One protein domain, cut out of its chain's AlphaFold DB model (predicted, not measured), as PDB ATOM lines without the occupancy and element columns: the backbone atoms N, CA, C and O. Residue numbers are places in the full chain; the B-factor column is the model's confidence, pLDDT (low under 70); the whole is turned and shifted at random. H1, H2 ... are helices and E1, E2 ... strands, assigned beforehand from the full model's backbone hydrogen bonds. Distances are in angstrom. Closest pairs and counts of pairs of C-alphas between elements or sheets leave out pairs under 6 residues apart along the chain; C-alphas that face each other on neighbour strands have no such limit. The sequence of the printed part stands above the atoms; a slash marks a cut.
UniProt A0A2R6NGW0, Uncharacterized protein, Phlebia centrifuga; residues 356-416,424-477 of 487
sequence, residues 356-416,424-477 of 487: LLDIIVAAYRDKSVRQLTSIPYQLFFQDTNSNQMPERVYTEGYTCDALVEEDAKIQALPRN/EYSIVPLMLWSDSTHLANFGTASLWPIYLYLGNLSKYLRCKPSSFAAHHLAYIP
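What this domain is: This is residues 356 to 416 and 424 to 477 of the 487 residues of an uncharacterized protein of Phlebia centrifuga (UniProt A0A2R6NGW0). Two hairpins reach toward opposite ends of a loose, drawn-out body: at one end E1 and E2, with H3 meeting the start of E1; at the other a twisted three-strand sheet, E3, E4 and E5, with H1 over it. The short helix H4 lies near the middle. The printed part has 115 residues, with four named helices, which hold 30 of them, and five named strands, which hold 28, in the order H1, H2, E1, E2, H3, E3, E4, H4, E5 along the chain; the class is mixed, helices and strands. Both sheets, E3 - E4 - E5 and E1 - E2, are antiparallel. The whole is loose, with a radius of gyration of the C-alphas of 18.3 A, and spans 62 by 43 by 24 A, only just flat.

Where its parts are: H1, residues 356 to 365, starts with C-alpha 356 at (134.188, 154.179, 148.663) and is 14.4 A long. H2 is residues 367 to 371, E1 377 to 381, E2 391 to 393. H3, residues 401 to 411, measures 15.2 A. E3 is residues 430 to 434; E4, residues 446 to 454, measures 25.6 A; H4 is residues 459 to 462. E5, residues 471 to 476, ends with C-alpha 476 at (137.441, 141.421, 156.971).

How they stand to each other: H1 is on the sheet E3 E4 E5, making two layers, a helix on one face of a sheet, at a height over the sheet of 9.5 A. The hairpin E3 and E4 has N 431 and O 453 within hydrogen-bond range at 2.9 A; E4 and E5 have N 450 and O 474 at 2.8 A. The hairpin E1 and E2 has N 381 and O 391 at 2.8 A. The closest C-alphas of E1 and H3 are those of Tyr 377 and Val 404, 6.4 A. H2 and H3 are apart. Every O i to N i+4 pair is within range in H1 and H3; H2 has 0 of 1, with 1 of 2 O i to N i+3 pairs; H4 is too short for an O i to N i+4 pair.

The domain as a whole: The C-alphas farthest apart, Asn 387 and Gly 443, are 62.1 A apart. Residues 417 to 423 are not printed, with 11.4 A between C-alphas 416 and 424. The link E3 to E4 is long; residues 437 to 446 have pLDDT under 70.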
ATOM      1  N   LEU A 356     133.037 153.804 149.488       92.06
ATOM      2  CA  LEU A 356     134.188 154.179 148.663       92.06
ATOM      3  C   LEU A 356     134.148 155.660 148.262       92.06
ATOM      4  O   LEU A 356     135.163 156.345 148.336       92.06
ATOM      5  N   LEU A 357     132.965 156.161 147.890       92.81
ATOM      6  CA  LEU A 357     132.786 157.558 147.506       92.81
ATOM      7  C   LEU A 357     133.109 158.517 148.658       92.81
ATOM      8  O   LEU A 357     133.766 159.524 148.427       92.81
ATOM      9  N   ASP A 358     132.724 158.186 149.892       89.62
ATOM     10  CA  ASP A 358     132.999 159.031 151.060       89.62
ATOM     11  C   ASP A 358     134.507 159.131 151.325       89.62
ATOM     12  O   ASP A 358     135.001 160.206 151.660       89.62
ATOM     13  N   ILE A 359     135.256 158.042 151.108       89.44
ATOM     14  CA  ILE A 359     136.724 158.050 151.200       89.44
ATOM     15  C   ILE A 359     137.327 158.959 150.127       89.44
ATOM     16  O   ILE A 359     138.188 159.778 150.438       89.44
ATOM     17  N   ILE A 360     136.870 158.833 148.877       91.06
ATOM     18  CA  ILE A 360     137.365 159.649 147.760       91.06
ATOM     19  C   ILE A 360     137.062 161.128 148.022       91.06
ATOM     20  O   ILE A 360     137.958 161.963 147.949       91.06
ATOM     21  N   VAL A 361     135.825 161.457 148.397       90.38
ATOM     22  CA  VAL A 361     135.418 162.831 148.716       90.38
ATOM     23  C   VAL A 361     136.229 163.385 149.886       90.38
ATOM     24  O   VAL A 361     136.660 164.534 149.828       90.38
ATOM     25  N   ALA A 362     136.475 162.593 150.933       87.62
ATOM     26  CA  ALA A 362     137.314 163.013 152.052       87.62
ATOM     27  C   ALA A 362     138.757 163.297 151.611       87.62
ATOM     28  O   ALA A 362     139.305 164.331 151.985       87.62
ATOM     29  N   ALA A 363     139.345 162.435 150.775       87.00
ATOM     30  CA  ALA A 363     140.704 162.616 150.269       87.00
ATOM     31  C   ALA A 363     140.842 163.874 149.390       87.00
ATOM     32  O   ALA A 363     141.818 164.605 149.518       87.00
ATOM     33  N   TYR A 364     139.844 164.177 148.554       88.00
ATOM     34  CA  TYR A 364     139.855 165.367 147.690       88.00
ATOM     35  C   TYR A 364     139.461 166.665 148.410       88.00
ATOM     36  O   TYR A 364     139.757 167.752 147.917       88.00
ATOM     37  N   ARG A 365     138.809 166.583 149.578       86.69
ATOM     38  CA  ARG A 365     138.557 167.743 150.454       86.69
ATOM     39  C   ARG A 365     139.751 168.093 151.336       86.69
ATOM     40  O   ARG A 365     139.798 169.201 151.872       86.69
ATOM     41  N   ASP A 366     140.680 167.161 151.521       83.56
ATOM     42  CA  ASP A 366     141.866 167.394 152.328       83.56
ATOM     43  C   ASP A 366     142.875 168.306 151.615       83.56
ATOM     44  O   ASP A 366     142.959 168.374 150.388       83.56
ATOM     45  N   LYS A 367     143.693 169.013 152.400       78.62
ATOM     46  CA  LYS A 367     144.721 169.915 151.859       78.62
ATOM     47  C   LYS A 367     145.806 169.167 151.074       78.62
ATOM     48  O   LYS A 367     146.458 169.787 150.231       78.62
ATOM     49  N   SER A 368     145.986 167.867 151.324       77.06
ATOM     50  CA  SER A 368     146.914 167.001 150.584       77.06
ATOM     51  C   SER A 368     146.548 166.815 149.110       77.06
ATOM     52  O   SER A 368     147.417 166.411 148.342       77.06
ATOM     53  N   VAL A 369     145.342 167.208 148.667       82.44
ATOM     54  CA  VAL A 369     144.940 167.169 147.247       82.44
ATOM     55  C   VAL A 369     145.937 167.886 146.324       82.44
ATOM     56  O   VAL A 369     146.129 167.476 145.186       82.44
ATOM     57  N   ARG A 370     146.653 168.901 146.833       81.75
ATOM     58  CA  ARG A 370     147.707 169.638 146.104       81.75
ATOM     59  C   ARG A 370     148.906 168.775 145.695       81.75
ATOM     60  O   ARG A 370     149.697 169.202 144.865       81.75
ATOM     61  N   GLN A 371     149.071 167.610 146.318       83.19
ATOM     62  CA  GLN A 371     150.138 166.649 146.028       83.19
ATOM     63  C   GLN A 371     149.726 165.633 144.954       83.19
ATOM     64  O   GLN A 371     150.560 164.844 144.503       83.19
ATOM     65  N   LEU A 372     148.447 165.605 144.568       86.25
ATOM     66  CA  LEU A 372     147.940 164.701 143.547       86.25
ATOM     67  C   LEU A 372     148.246 165.238 142.150       86.25
ATOM     68  O   LEU A 372     148.143 166.431 141.873       86.25
ATOM     69  N   THR A 373     148.578 164.325 141.243       88.81
ATOM     70  CA  THR A 373     148.723 164.625 139.818       88.81
ATOM     71  C   THR A 373     147.359 164.525 139.132       88.81
ATOM     72  O   THR A 373     146.881 163.427 138.853       88.81
ATOM     73  N   SER A 374     146.718 165.661 138.855       86.25
ATOM     74  CA  SER A 374     145.379 165.686 138.237       86.25
ATOM     75  C   SER A 374     145.369 165.268 136.764       86.25
ATOM     76  O   SER A 374     144.393 164.674 136.307       86.25
ATOM     77  N   ILE A 375     146.442 165.566 136.024       90.56
ATOM     78  CA  ILE A 375     146.533 165.308 134.583       90.56
ATOM     79  C   ILE A 375     147.615 164.254 134.341       90.56
ATOM     80  O   ILE A 375     148.793 164.530 134.603       90.56
ATOM     81  N   PRO A 376     147.255 163.055 133.850       92.62
ATOM     82  CA  PRO A 376     148.239 162.044 133.501       92.62
ATOM     83  C   PRO A 376     149.085 162.488 132.306       92.62
ATOM     84  O   PRO A 376     148.650 163.263 131.451       92.62
ATOM     85  N   TYR A 377     150.315 161.987 132.240       92.31
ATOM     86  CA  TYR A 377     151.264 162.383 131.206       92.31
ATOM     87  C   TYR A 377     152.192 161.252 130.805       92.31
ATOM     88  O   TYR A 377     152.466 160.323 131.565       92.31
ATOM     89  N   GLN A 378     152.738 161.365 129.604       94.75
ATOM     90  CA  GLN A 378     153.813 160.505 129.160       94.75
ATOM     91  C   GLN A 378     155.157 161.122 129.557       94.75
ATOM     92  O   GLN A 378     155.429 162.281 129.272       94.75
ATOM     93  N   LEU A 379     155.999 160.358 130.237       93.62
ATOM     94  CA  LEU A 379     157.366 160.724 130.577       93.62
ATOM     95  C   LEU A 379     158.324 160.144 129.531       93.62
ATOM     96  O   LEU A 379     158.217 158.957 129.194       93.62
ATOM     97  N   PHE A 380     159.245 160.973 129.049       94.12
ATOM     98  CA  PHE A 380     160.267 160.616 128.072       94.12
ATOM     99  C   PHE A 380     161.658 161.018 128.559       94.12
ATOM    100  O   PHE A 380     161.808 161.980 129.312       94.12
ATOM    101  N   PHE A 381     162.659 160.269 128.113       93.88
ATOM    102  CA  PHE A 381     164.077 160.562 128.278       93.88
ATOM    103  C   PHE A 381     164.695 160.824 126.905       93.88
ATOM    104  O   PHE A 381     164.504 160.034 125.979       93.88
ATOM    105  N   GLN A 382     165.454 161.906 126.777       89.88
ATOM    106  CA  GLN A 382     166.233 162.207 125.585       89.88
ATOM    107  C   GLN A 382     167.664 162.569 125.983       89.88
ATOM    108  O   GLN A 382     167.901 163.567 126.660       89.88
ATOM    109  N   ASP A 383     168.628 161.759 125.540       85.12
ATOM    110  CA  ASP A 383     170.046 162.074 125.713       85.12
ATOM    111  C   ASP A 383     170.419 163.245 124.801       85.12
ATOM    112  O   ASP A 383     170.428 163.124 123.577       85.12
ATOM    113  N   THR A 384     170.764 164.383 125.402       75.88
ATOM    114  CA  THR A 384     171.154 165.606 124.688       75.88
ATOM    115  C   THR A 384     172.380 165.416 123.793       75.88
ATOM    116  O   THR A 384     172.603 166.207 122.881       75.88
ATOM    117  N   ASN A 385     173.189 164.381 124.045       76.19
ATOM    118  CA  ASN A 385     174.411 164.091 123.293       76.19
ATOM    119  C   ASN A 385     174.184 163.109 122.134       76.19
ATOM    120  O   ASN A 385     175.113 162.830 121.371       76.19
ATOM    121  N   SER A 386     172.970 162.576 121.998       74.00
ATOM    122  CA  SER A 386     172.630 161.522 121.053       74.00
ATOM    123  C   SER A 386     171.445 161.951 120.192       74.00
ATOM    124  O   SER A 386     170.402 162.350 120.694       74.00
ATOM    125  N   ASN A 387     171.548 161.792 118.871       76.12
ATOM    126  CA  ASN A 387     170.413 161.994 117.952       76.12
ATOM    127  C   ASN A 387     169.416 160.813 117.973       76.12
ATOM    128  O   ASN A 387     168.736 160.544 116.981       76.12
ATOM    129  N   GLN A 388     169.369 160.049 119.065       82.31
ATOM    130  CA  GLN A 388     168.430 158.946 119.230       82.31
ATOM    131  C   GLN A 388     167.017 159.465 119.499       82.31
ATOM    132  O   GLN A 388     166.811 160.566 120.010       82.31
ATOM    133  N   MET A 389     166.030 158.656 119.114       87.38
ATOM    134  CA  MET A 389     164.632 158.945 119.416       87.38
ATOM    135  C   MET A 389     164.408 158.921 120.936       87.38
ATOM    136  O   MET A 389     164.998 158.065 121.598       87.38
ATOM    137  N   PRO A 390     163.544 159.797 121.479       91.69
ATOM    138  CA  PRO A 390     163.222 159.800 122.901       91.69
ATOM    139  C   PRO A 390     162.703 158.441 123.392       91.69
ATOM    140  O   PRO A 390     161.847 157.818 122.757       91.69
ATOM    141  N   GLU A 391     163.193 157.999 124.547       93.31
ATOM    142  CA  GLU A 391     162.795 156.745 125.184       93.31
ATOM    143  C   GLU A 391     161.622 156.964 126.141       93.31
ATOM    144  O   GLU A 391     161.608 157.903 126.938       93.31
ATOM    145  N   ARG A 392     160.621 156.079 126.093       94.50
ATOM    146  CA  ARG A 392     159.460 156.125 126.993       94.50
ATOM    147  C   ARG A 392     159.844 155.621 128.384       94.50
ATOM    148  O   ARG A 392     160.347 154.509 128.527       94.50
ATOM    149  N   VAL A 393     159.514 156.396 129.417       93.00
ATOM    150  CA  VAL A 393     159.796 156.058 130.817       93.00
ATOM    151  C   VAL A 393     158.495 155.839 131.596       93.00
ATOM    152  O   VAL A 393     157.555 156.630 131.503       93.00
ATOM    153  N   TYR A 394     158.450 154.761 132.384       90.19
ATOM    154  CA  TYR A 394     157.313 154.386 133.231       90.19
ATOM    155  C   TYR A 394     157.739 154.372 134.702       90.19
ATOM    156  O   TYR A 394     158.592 153.574 135.096       90.19
ATOM    157  N   THR A 395     157.158 155.246 135.525       88.00
ATOM    158  CA  THR A 395     157.584 155.430 136.930       88.00
ATOM    159  C   THR A 395     156.447 155.395 137.936       88.00
ATOM    160  O   THR A 395     156.661 154.927 139.058       88.00
ATOM    161  N   GLU A 396     155.271 155.886 137.550       91.25
ATOM    162  CA  GLU A 396     154.118 156.112 138.422       91.25
ATOM    163  C   GLU A 396     152.816 155.677 137.741       91.25
ATOM    164  O   GLU A 396     152.745 155.575 136.512       91.25
ATOM    165  N   GLY A 397     151.758 155.468 138.530       86.31
ATOM    166  CA  GLY A 397     150.439 155.090 138.009       86.31
ATOM    167  C   GLY A 397     149.892 156.107 137.005       86.31
ATOM    168  O   GLY A 397     149.376 155.730 135.960       86.31
ATOM    169  N   TYR A 398     150.112 157.397 137.254       89.19
ATOM    170  CA  TYR A 398     149.698 158.488 136.369       89.19
ATOM    171  C   TYR A 398     150.581 158.701 135.133       89.19
ATOM    172  O   TYR A 398     150.308 159.587 134.328       89.19
ATOM    173  N   THR A 399     151.613 157.868 134.959       91.69
ATOM    174  CA  THR A 399     152.424 157.828 133.733       91.69
ATOM    175  C   THR A 399     152.072 156.664 132.812       91.69
ATOM    176  O   THR A 399     152.645 156.559 131.725       91.69
ATOM    177  N   CYS A 400     151.175 155.765 133.234       90.94
ATOM    178  CA  CYS A 400     150.806 154.590 132.449       90.94
ATOM    179  C   CYS A 400     149.848 154.944 131.308       90.94
ATOM    180  O   CYS A 400     148.999 155.826 131.442       90.94
ATOM    181  N   ASP A 401     149.963 154.214 130.198       92.50
ATOM    182  CA  ASP A 401     149.168 154.486 128.998       92.50
ATOM    183  C   ASP A 401     147.669 154.277 129.261       92.50
ATOM    184  O   ASP A 401     146.862 155.081 128.817       92.50
ATOM    185  N   ALA A 402     147.306 153.306 130.109       92.50
ATOM    186  CA  ALA A 402     145.916 153.088 130.508       92.50
ATOM    187  C   ALA A 402     145.275 154.334 131.148       92.50
ATOM    188  O   ALA A 402     144.140 154.659 130.823       92.50
ATOM    189  N   LEU A 403     145.981 155.063 132.026       92.06
ATOM    190  CA  LEU A 403     145.404 156.266 132.643       92.06
ATOM    191  C   LEU A 403     145.353 157.444 131.665       92.06
ATOM    192  O   LEU A 403     144.401 158.216 131.703       92.06
ATOM    193  N   VAL A 404     146.347 157.567 130.780       92.62
ATOM    194  CA  VAL A 404     146.363 158.588 129.717       92.62
ATOM    195  C   VAL A 404     145.209 158.367 128.731       92.62
ATOM    196  O   VAL A 404     144.525 159.315 128.355       92.62
ATOM    197  N   GLU A 405     144.962 157.118 128.337       93.75
ATOM    198  CA  GLU A 405     143.855 156.743 127.455       93.75
ATOM    199  C   GLU A 405     142.493 156.973 128.111       93.75
ATOM    200  O   GLU A 405     141.589 157.506 127.466       93.75
ATOM    201  N   GLU A 406     142.324 156.587 129.379       93.75
ATOM    202  CA  GLU A 406     141.080 156.851 130.102       93.75
ATOM    203  C   GLU A 406     140.839 158.359 130.262       93.75
ATOM    204  O   GLU A 406     139.710 158.808 130.064       93.75
ATOM    205  N   ASP A 407     141.873 159.161 130.552       92.94
ATOM    206  CA  ASP A 407     141.719 160.618 130.665       92.94
ATOM    207  C   ASP A 407     141.255 161.208 129.335       92.94
ATOM    208  O   ASP A 407     140.262 161.932 129.305       92.94
ATOM    209  N   ALA A 408     141.863 160.794 128.218       92.19
ATOM    210  CA  ALA A 408     141.422 161.201 126.887       92.19
ATOM    211  C   ALA A 408     139.947 160.841 126.612       92.19
ATOM    212  O   ALA A 408     139.228 161.642 126.011       92.19
ATOM    213  N   LYS A 409     139.464 159.678 127.083       93.44
ATOM    214  CA  LYS A 409     138.041 159.302 126.972       93.44
ATOM    215  C   LYS A 409     137.148 160.237 127.778       93.44
ATOM    216  O   LYS A 409     136.133 160.678 127.250       93.44
ATOM    217  N   ILE A 410     137.518 160.553 129.021       92.00
ATOM    218  CA  ILE A 410     136.757 161.479 129.871       92.00
ATOM    219  C   ILE A 410     136.736 162.886 129.270       92.00
ATOM    220  O   ILE A 410     135.676 163.507 129.246       92.00
ATOM    221  N   GLN A 411     137.856 163.368 128.725       90.38
ATOM    222  CA  GLN A 411     137.911 164.686 128.082       90.38
ATOM    223  C   GLN A 411     137.091 164.764 126.786       90.38
ATOM    224  O   GLN A 411     136.664 165.848 126.402       90.38
ATOM    225  N   ALA A 412     136.862 163.634 126.111       91.44
ATOM    226  CA  ALA A 412     136.023 163.572 124.915       91.44
ATOM    227  C   ALA A 412     134.513 163.548 125.223       91.44
ATOM    228  O   ALA A 412     133.702 163.695 124.304       91.44
ATOM    229  N   LEU A 413     134.113 163.340 126.484       91.38
ATOM    230  CA  LEU A 413     132.705 163.360 126.877       91.38
ATOM    231  C   LEU A 413     132.166 164.798 126.927       91.38
ATOM    232  O   LEU A 413     132.893 165.726 127.286       91.38
ATOM    233  N   PRO A 414     130.874 165.007 126.604       91.25
ATOM    234  CA  PRO A 414     130.252 166.311 126.775       91.25
ATOM    235  C   PRO A 414     130.279 166.717 128.252       91.25
ATOM    236  O   PRO A 414     129.947 165.919 129.131       91.25
ATOM    237  N   ARG A 415     130.653 167.973 128.518       90.19
ATOM    238  CA  ARG A 415     130.614 168.544 129.868       90.19
ATOM    239  C   ARG A 415     129.177 168.608 130.381       90.19
ATOM    240  O   ARG A 415     128.241 168.820 129.608       90.19
ATOM    241  N   ASN A 416     129.015 168.456 131.689       92.25
ATOM    242  CA  ASN A 416     127.749 168.696 132.360       92.25
ATOM    243  C   ASN A 416     127.361 170.182 132.200       92.25
ATOM    244  O   ASN A 416     128.158 171.044 132.573       92.25
ATOM    245  N   GLU A 424     137.634 171.328 136.435       84.12
ATOM    246  CA  GLU A 424     138.511 170.326 135.833       84.12
ATOM    247  C   GLU A 424     137.926 168.917 135.982       84.12
ATOM    248  O   GLU A 424     137.528 168.494 137.067       84.12
ATOM    249  N   TYR A 425     137.900 168.167 134.880       88.56
ATOM    250  CA  TYR A 425     137.528 166.755 134.893       88.56
ATOM    251  C   TYR A 425     138.813 165.945 134.984       88.56
ATOM    252  O   TYR A 425     139.697 166.084 134.132       88.56
ATOM    253  N   SER A 426     138.920 165.119 136.019       87.31
ATOM    254  CA  SER A 426     140.098 164.302 136.298       87.31
ATOM    255  C   SER A 426     139.681 162.891 136.690       87.31
ATOM    256  O   SER A 426     138.598 162.663 137.237       87.31
ATOM    257  N   ILE A 427     140.558 161.935 136.401       90.94
ATOM    258  CA  ILE A 427     140.375 160.544 136.792       90.94
ATOM    259  C   ILE A 427     140.964 160.320 138.171       90.94
ATOM    260  O   ILE A 427     142.088 160.721 138.462       90.94
ATOM    261  N   VAL A 428     140.223 159.585 138.994       92.00
ATOM    262  CA  VAL A 428     140.691 159.117 140.296       92.00
ATOM    263  C   VAL A 428     141.167 157.666 140.169       92.00
ATOM    264  O   VAL A 428     140.355 156.747 140.292       92.00
ATOM    265  N   PRO A 429     142.463 157.404 139.915       93.12
ATOM    266  CA  PRO A 429     142.984 156.042 139.921       93.12
ATOM    267  C   PRO A 429     142.969 155.475 141.347       93.12
ATOM    268  O   PRO A 429     143.490 156.085 142.281       93.12
ATOM    269  N   LEU A 430     142.403 154.281 141.517       93.69
ATOM    270  CA  LEU A 430     142.248 153.617 142.812       93.69
ATOM    271  C   LEU A 430     143.131 152.369 142.881       93.69
ATOM    272  O   LEU A 430     143.052 151.496 142.019       93.69
ATOM    273  N   MET A 431     143.955 152.260 143.924       92.81
ATOM    274  CA  MET A 431     144.817 151.100 144.168       92.81
ATOM    275  C   MET A 431     144.386 150.390 145.451       92.81
ATOM    276  O   MET A 431     144.670 150.866 146.552       92.81
ATOM    277  N   LEU A 432     143.709 149.252 145.302       93.12
ATOM    278  CA  LEU A 432     143.215 148.440 146.414       93.12
ATOM    279  C   LEU A 432     144.194 147.327 146.776       93.12
ATOM    280  O   LEU A 432     144.760 146.670 145.903       93.12
ATOM    281  N   TRP A 433     144.332 147.085 148.072       88.62
ATOM    282  CA  TRP A 433     145.230 146.077 148.620       88.62
ATOM    283  C   TRP A 433     144.625 145.441 149.867       88.62
ATOM    284  O   TRP A 433     143.775 146.033 150.535       88.62
ATOM    285  N   SER A 434     145.090 144.239 150.193       87.50
ATOM    286  CA  SER A 434     144.782 143.566 151.449       87.50
ATOM    287  C   SER A 434     145.968 142.718 151.885       87.50
ATOM    288  O   SER A 434     146.578 142.024 151.068       87.50
ATOM    289  N   ASP A 435     146.299 142.775 153.170       81.44
ATOM    290  CA  ASP A 435     147.363 141.993 153.789       81.44
ATOM    291  C   ASP A 435     146.971 141.506 155.192       81.44
ATOM    292  O   ASP A 435     145.940 141.875 155.751       81.44
ATOM    293  N   SER A 436     147.775 140.586 155.733       73.75
ATOM    294  CA  SER A 436     147.590 140.073 157.094       73.75
ATOM    295  C   SER A 436     148.189 141.064 158.066       73.75
ATOM    296  O   SER A 436     149.414 141.208 158.102       73.75
ATOM    297  N   THR A 437     147.360 141.696 158.891       65.56
ATOM    298  CA  THR A 437     147.857 142.582 159.944       65.56
ATOM    299  C   THR A 437     147.781 141.903 161.302       65.56
ATOM    300  O   THR A 437     146.768 141.314 161.699       65.56
ATOM    301  N   HIS A 438     148.901 141.955 162.023       60.41
ATOM    302  CA  HIS A 438     148.982 141.511 163.408       60.41
ATOM    303  C   HIS A 438     148.779 142.737 164.295       60.41
ATOM    304  O   HIS A 438     149.640 143.610 164.344       60.41
ATOM    305  N   LEU A 439     147.616 142.826 164.947       58.94
ATOM    306  CA  LEU A 439     147.193 144.035 165.669       58.94
ATOM    307  C   LEU A 439     147.999 144.303 166.950       58.94
ATOM    308  O   LEU A 439     148.019 145.426 167.437       58.94
ATOM    309  N   ALA A 440     148.661 143.287 167.507       52.66
ATOM    310  CA  ALA A 440     149.454 143.429 168.722       52.66
ATOM    311  C   ALA A 440     150.677 142.507 168.693       52.66
ATOM    312  O   ALA A 440     150.544 141.315 168.420       52.66
ATOM    313  N   ASN A 441     151.849 143.023 169.094       46.00
ATOM    314  CA  ASN A 441     153.073 142.222 169.271       46.00
ATOM    315  C   ASN A 441     152.875 141.035 170.235       46.00
ATOM    316  O   ASN A 441     153.588 140.033 170.150       46.00
ATOM    317  N   PHE A 442     151.885 141.132 171.129       46.25
ATOM    318  CA  PHE A 442     151.462 140.069 172.030       46.25
ATOM    319  C   PHE A 442     149.947 139.875 171.908       46.25
ATOM    320  O   PHE A 442     149.160 140.645 172.442       46.25
ATOM    321  N   GLY A 443     149.536 138.841 171.179       51.56
ATOM    322  CA  GLY A 443     148.129 138.512 170.961       51.56
ATOM    323  C   GLY A 443     147.954 137.578 169.768       51.56
ATOM    324  O   GLY A 443     148.853 137.431 168.942       51.56
ATOM    325  N   THR A 444     146.803 136.916 169.670       55.06
ATOM    326  CA  THR A 444     146.422 136.106 168.493       55.06
ATOM    327  C   THR A 444     145.399 136.810 167.606       55.06
ATOM    328  O   THR A 444     144.844 136.178 166.712       55.06
ATOM    329  N   ALA A 445     145.109 138.084 167.878       58.53
ATOM    330  CA  ALA A 445     144.190 138.878 167.081       58.53
ATOM    331  C   ALA A 445     144.827 139.179 165.719       58.53
ATOM    332  O   ALA A 445     145.931 139.721 165.634       58.53
ATOM    333  N   SER A 446     144.130 138.789 164.657       65.44
ATOM    334  CA  SER A 446     144.512 139.057 163.274       65.44
ATOM    335  C   SER A 446     143.362 139.776 162.596       65.44
ATOM    336  O   SER A 446     142.202 139.419 162.810       65.44
ATOM    337  N   LEU A 447     143.703 140.759 161.774       72.31
ATOM    338  CA  LEU A 447     142.754 141.521 160.983       72.31
ATOM    339  C   LEU A 447     143.215 141.539 159.532       72.31
ATOM    340  O   LEU A 447     144.415 141.591 159.251       72.31
ATOM    341  N   TRP A 448     142.249 141.502 158.626       84.62
ATOM    342  CA  TRP A 448     142.483 141.596 157.192       84.62
ATOM    343  C   TRP A 448     141.924 142.928 156.698       84.62
ATOM    344  O   TRP A 448     140.755 142.991 156.309       84.62
ATOM    345  N   PRO A 449     142.699 144.020 156.782       87.81
ATOM    346  CA  PRO A 449     142.284 145.285 156.216       87.81
ATOM    347  C   PRO A 449     142.228 145.201 154.694       87.81
ATOM    348  O   PRO A 449     143.019 144.513 154.044       87.81
ATOM    349  N   ILE A 450     141.298 145.960 154.138       90.62
ATOM    350  CA  ILE A 450     141.346 146.442 152.771       90.62
ATOM    351  C   ILE A 450     141.666 147.925 152.865       90.62
ATOM    352  O   ILE A 450     140.925 148.686 153.495       90.62
ATOM    353  N   TYR A 451     142.763 148.324 152.238       90.88
ATOM    354  CA  TYR A 451     143.167 149.718 152.144       90.88
ATOM    355  C   TYR A 451     143.223 150.173 150.691       90.88
ATOM    356  O   TYR A 451     143.386 149.382 149.758       90.88
ATOM    357  N   LEU A 452     143.056 151.478 150.528       92.75
ATOM    358  CA  LEU A 452     142.999 152.189 149.271       92.75
ATOM    359  C   LEU A 452     144.102 153.248 149.250       92.75
ATOM    360  O   LEU A 452     144.207 154.056 150.170       92.75
ATOM    361  N   TYR A 453     144.859 153.283 148.160       91.38
ATOM    362  CA  TYR A 453     145.705 154.419 147.807       91.38
ATOM    363  C   TYR A 453     145.184 155.093 146.541       91.38
ATOM    364  O   TYR A 453     144.704 154.423 145.622       91.38
ATOM    365  N   LEU A 454     145.353 156.410 146.466       91.38
ATOM    366  CA  LEU A 454     145.156 157.161 145.232       91.38
ATOM    367  C   LEU A 454     146.370 156.968 144.315       91.38
ATOM    368  O   LEU A 454     147.504 157.267 144.686       91.38
ATOM    369  N   GLY A 455     146.146 156.439 143.114       91.00
ATOM    370  CA  GLY A 455     147.204 156.130 142.147       91.00
ATOM    371  C   GLY A 455     147.835 157.359 141.487       91.00
ATOM    372  O   GLY A 455     148.866 157.227 140.829       91.00
ATOM    373  N   ASN A 456     147.233 158.538 141.673       90.69
ATOM    374  CA  ASN A 456     147.746 159.834 141.248       90.69
ATOM    375  C   ASN A 456     148.578 160.534 142.337       90.69
ATOM    376  O   ASN A 456     149.017 161.662 142.137       90.69
ATOM    377  N   LEU A 457     148.833 159.858 143.460       88.69
ATOM    378  CA  LEU A 457     149.817 160.260 144.459       88.69
ATOM    379  C   LEU A 457     151.145 159.533 144.201       88.69
ATOM    380  O   LEU A 457     151.159 158.312 143.984       88.69
ATOM    381  N   SER A 458     152.264 160.263 144.258       87.56
ATOM    382  CA  SER A 458     153.588 159.678 144.006       87.56
ATOM    383  C   SER A 458     153.861 158.500 144.943       87.56
ATOM    384  O   SER A 458     153.464 158.496 146.117       87.56
ATOM    385  N   LYS A 459     154.561 157.474 144.447       87.62
ATOM    386  CA  LYS A 459     154.946 156.329 145.288       87.62
ATOM    387  C   LYS A 459     155.767 156.743 146.509       87.62
ATOM    388  O   LYS A 459     155.671 156.080 147.533       87.62
ATOM    389  N   TYR A 460     156.542 157.826 146.424       84.62
ATOM    390  CA  TYR A 460     157.357 158.303 147.539       84.62
ATOM    391  C   TYR A 460     156.488 158.783 148.698       84.62
ATOM    392  O   TYR A 460     156.721 158.386 149.837       84.62
ATOM    393  N   LEU A 461     155.433 159.549 148.405       82.69
ATOM    394  CA  LEU A 461     154.459 159.957 149.415       82.69
ATOM    395  C   LEU A 461     153.646 158.760 149.908       82.69
ATOM    396  O   LEU A 461     153.553 158.554 151.113       82.69
ATOM    397  N   ARG A 462     153.161 157.891 149.010       85.69
ATOM    398  CA  ARG A 462     152.422 156.678 149.413       85.69
ATOM    399  C   ARG A 462     153.222 155.761 150.340       85.69
ATOM    400  O   ARG A 462     152.647 155.148 151.231       85.69
ATOM    401  N   CYS A 463     154.534 155.660 150.140       81.56
ATOM    402  CA  CYS A 463     155.421 154.841 150.964       81.56
ATOM    403  C   CYS A 463     155.903 155.538 152.245       81.56
ATOM    404  O   CYS A 463     156.595 154.898 153.039       81.56
ATOM    405  N   LYS A 464     155.558 156.812 152.464       78.38
ATOM    406  CA  LYS A 464     155.926 157.585 153.653       78.38
ATOM    407  C   LYS A 464     154.868 157.392 154.746       78.38
ATOM    408  O   LYS A 464     153.770 157.928 154.595       78.38
ATOM    409  N   PRO A 465     155.148 156.685 155.859       72.81
ATOM    410  CA  PRO A 465     154.124 156.400 156.867       72.81
ATOM    411  C   PRO A 465     153.503 157.656 157.486       72.81
ATOM    412  O   PRO A 465     152.313 157.662 157.784       72.81
ATOM    413  N   SER A 466     154.275 158.741 157.626       74.44
ATOM    414  CA  SER A 466     153.774 160.002 158.183       74.44
ATOM    415  C   SER A 466     152.842 160.770 157.239       74.44
ATOM    416  O   SER A 466     152.266 161.771 157.654       74.44
ATOM    417  N   SER A 467     152.733 160.363 155.968       74.69
ATOM    418  CA  SER A 467     151.803 160.977 155.011       74.69
ATOM    419  C   SER A 467     150.363 160.517 155.226       74.69
ATOM    420  O   SER A 467     149.449 161.146 154.707       74.69
ATOM    421  N   PHE A 468     150.162 159.407 155.953       81.06
ATOM    422  CA  PHE A 468     148.857 158.770 156.143       81.06
ATOM    423  C   PHE A 468     148.090 158.534 154.825       81.06
ATOM    424  O   PHE A 468     146.863 158.526 154.802       81.06
ATOM    425  N   ALA A 469     148.811 158.289 153.722       85.94
ATOM    426  CA  ALA A 469     148.239 158.105 152.385       85.94
ATOM    427  C   ALA A 469     147.395 156.823 152.209       85.94
ATOM    428  O   ALA A 469     146.764 156.636 151.168       85.94
ATOM    429  N   ALA A 470     147.414 155.913 153.189       88.38
ATOM    430  CA  ALA A 470     146.642 154.676 153.175       88.38
ATOM    431  C   ALA A 470     145.246 154.913 153.762       88.38
ATOM    432  O   ALA A 470     145.092 155.097 154.970       88.38
ATOM    433  N   HIS A 471     144.211 154.858 152.930       89.31
ATOM    434  CA  HIS A 471     142.835 154.983 153.398       89.31
ATOM    435  C   HIS A 471     142.250 153.610 153.724       89.31
ATOM    436  O   HIS A 471     142.198 152.728 152.869       89.31
ATOM    437  N   HIS A 472     141.759 153.421 154.946       89.25
ATOM    438  CA  HIS A 472     141.069 152.189 155.325       89.25
ATOM    439  C   HIS A 472     139.683 152.126 154.673       89.25
ATOM    440  O   HIS A 472     138.850 153.007 154.891       89.25
ATOM    441  N   LEU A 473     139.444 151.077 153.882       91.19
ATOM    442  CA  LEU A 473     138.176 150.839 153.192       91.19
ATOM    443  C   LEU A 473     137.323 149.797 153.911       91.19
ATOM    444  O   LEU A 473     136.122 150.002 154.063       91.19
ATOM    445  N   ALA A 474     137.918 148.682 154.329       90.50
ATOM    446  CA  ALA A 474     137.185 147.622 155.007       90.50
ATOM    447  C   ALA A 474     138.071 146.808 155.948       90.50
ATOM    448  O   ALA A 474     139.294 146.805 155.828       90.50
ATOM    449  N   TYR A 475     137.435 146.076 156.851       87.94
ATOM    450  CA  TYR A 475     138.056 145.096 157.719       87.94
ATOM    451  C   TYR A 475     137.300 143.780 157.610       87.94
ATOM    452  O   TYR A 475     136.119 143.681 157.954       87.94
ATOM    453  N   ILE A 476     137.998 142.757 157.123       84.50
ATOM    454  CA  ILE A 476     137.441 141.421 156.971       84.50
ATOM    455  C   ILE A 476     137.745 140.623 158.249       84.50
ATOM    456  O   ILE A 476     138.912 140.519 158.653       84.50
ATOM    457  N   PRO A 477     136.725 140.026 158.888       79.19
ATOM    458  CA  PRO A 477     136.931 139.187 160.052       79.19
ATOM    459  C   PRO A 477     137.663 137.904 159.659       79.19
ATOM    460  O   PRO A 477     137.495 137.355 158.567       79.19
TER     461      PRO A 477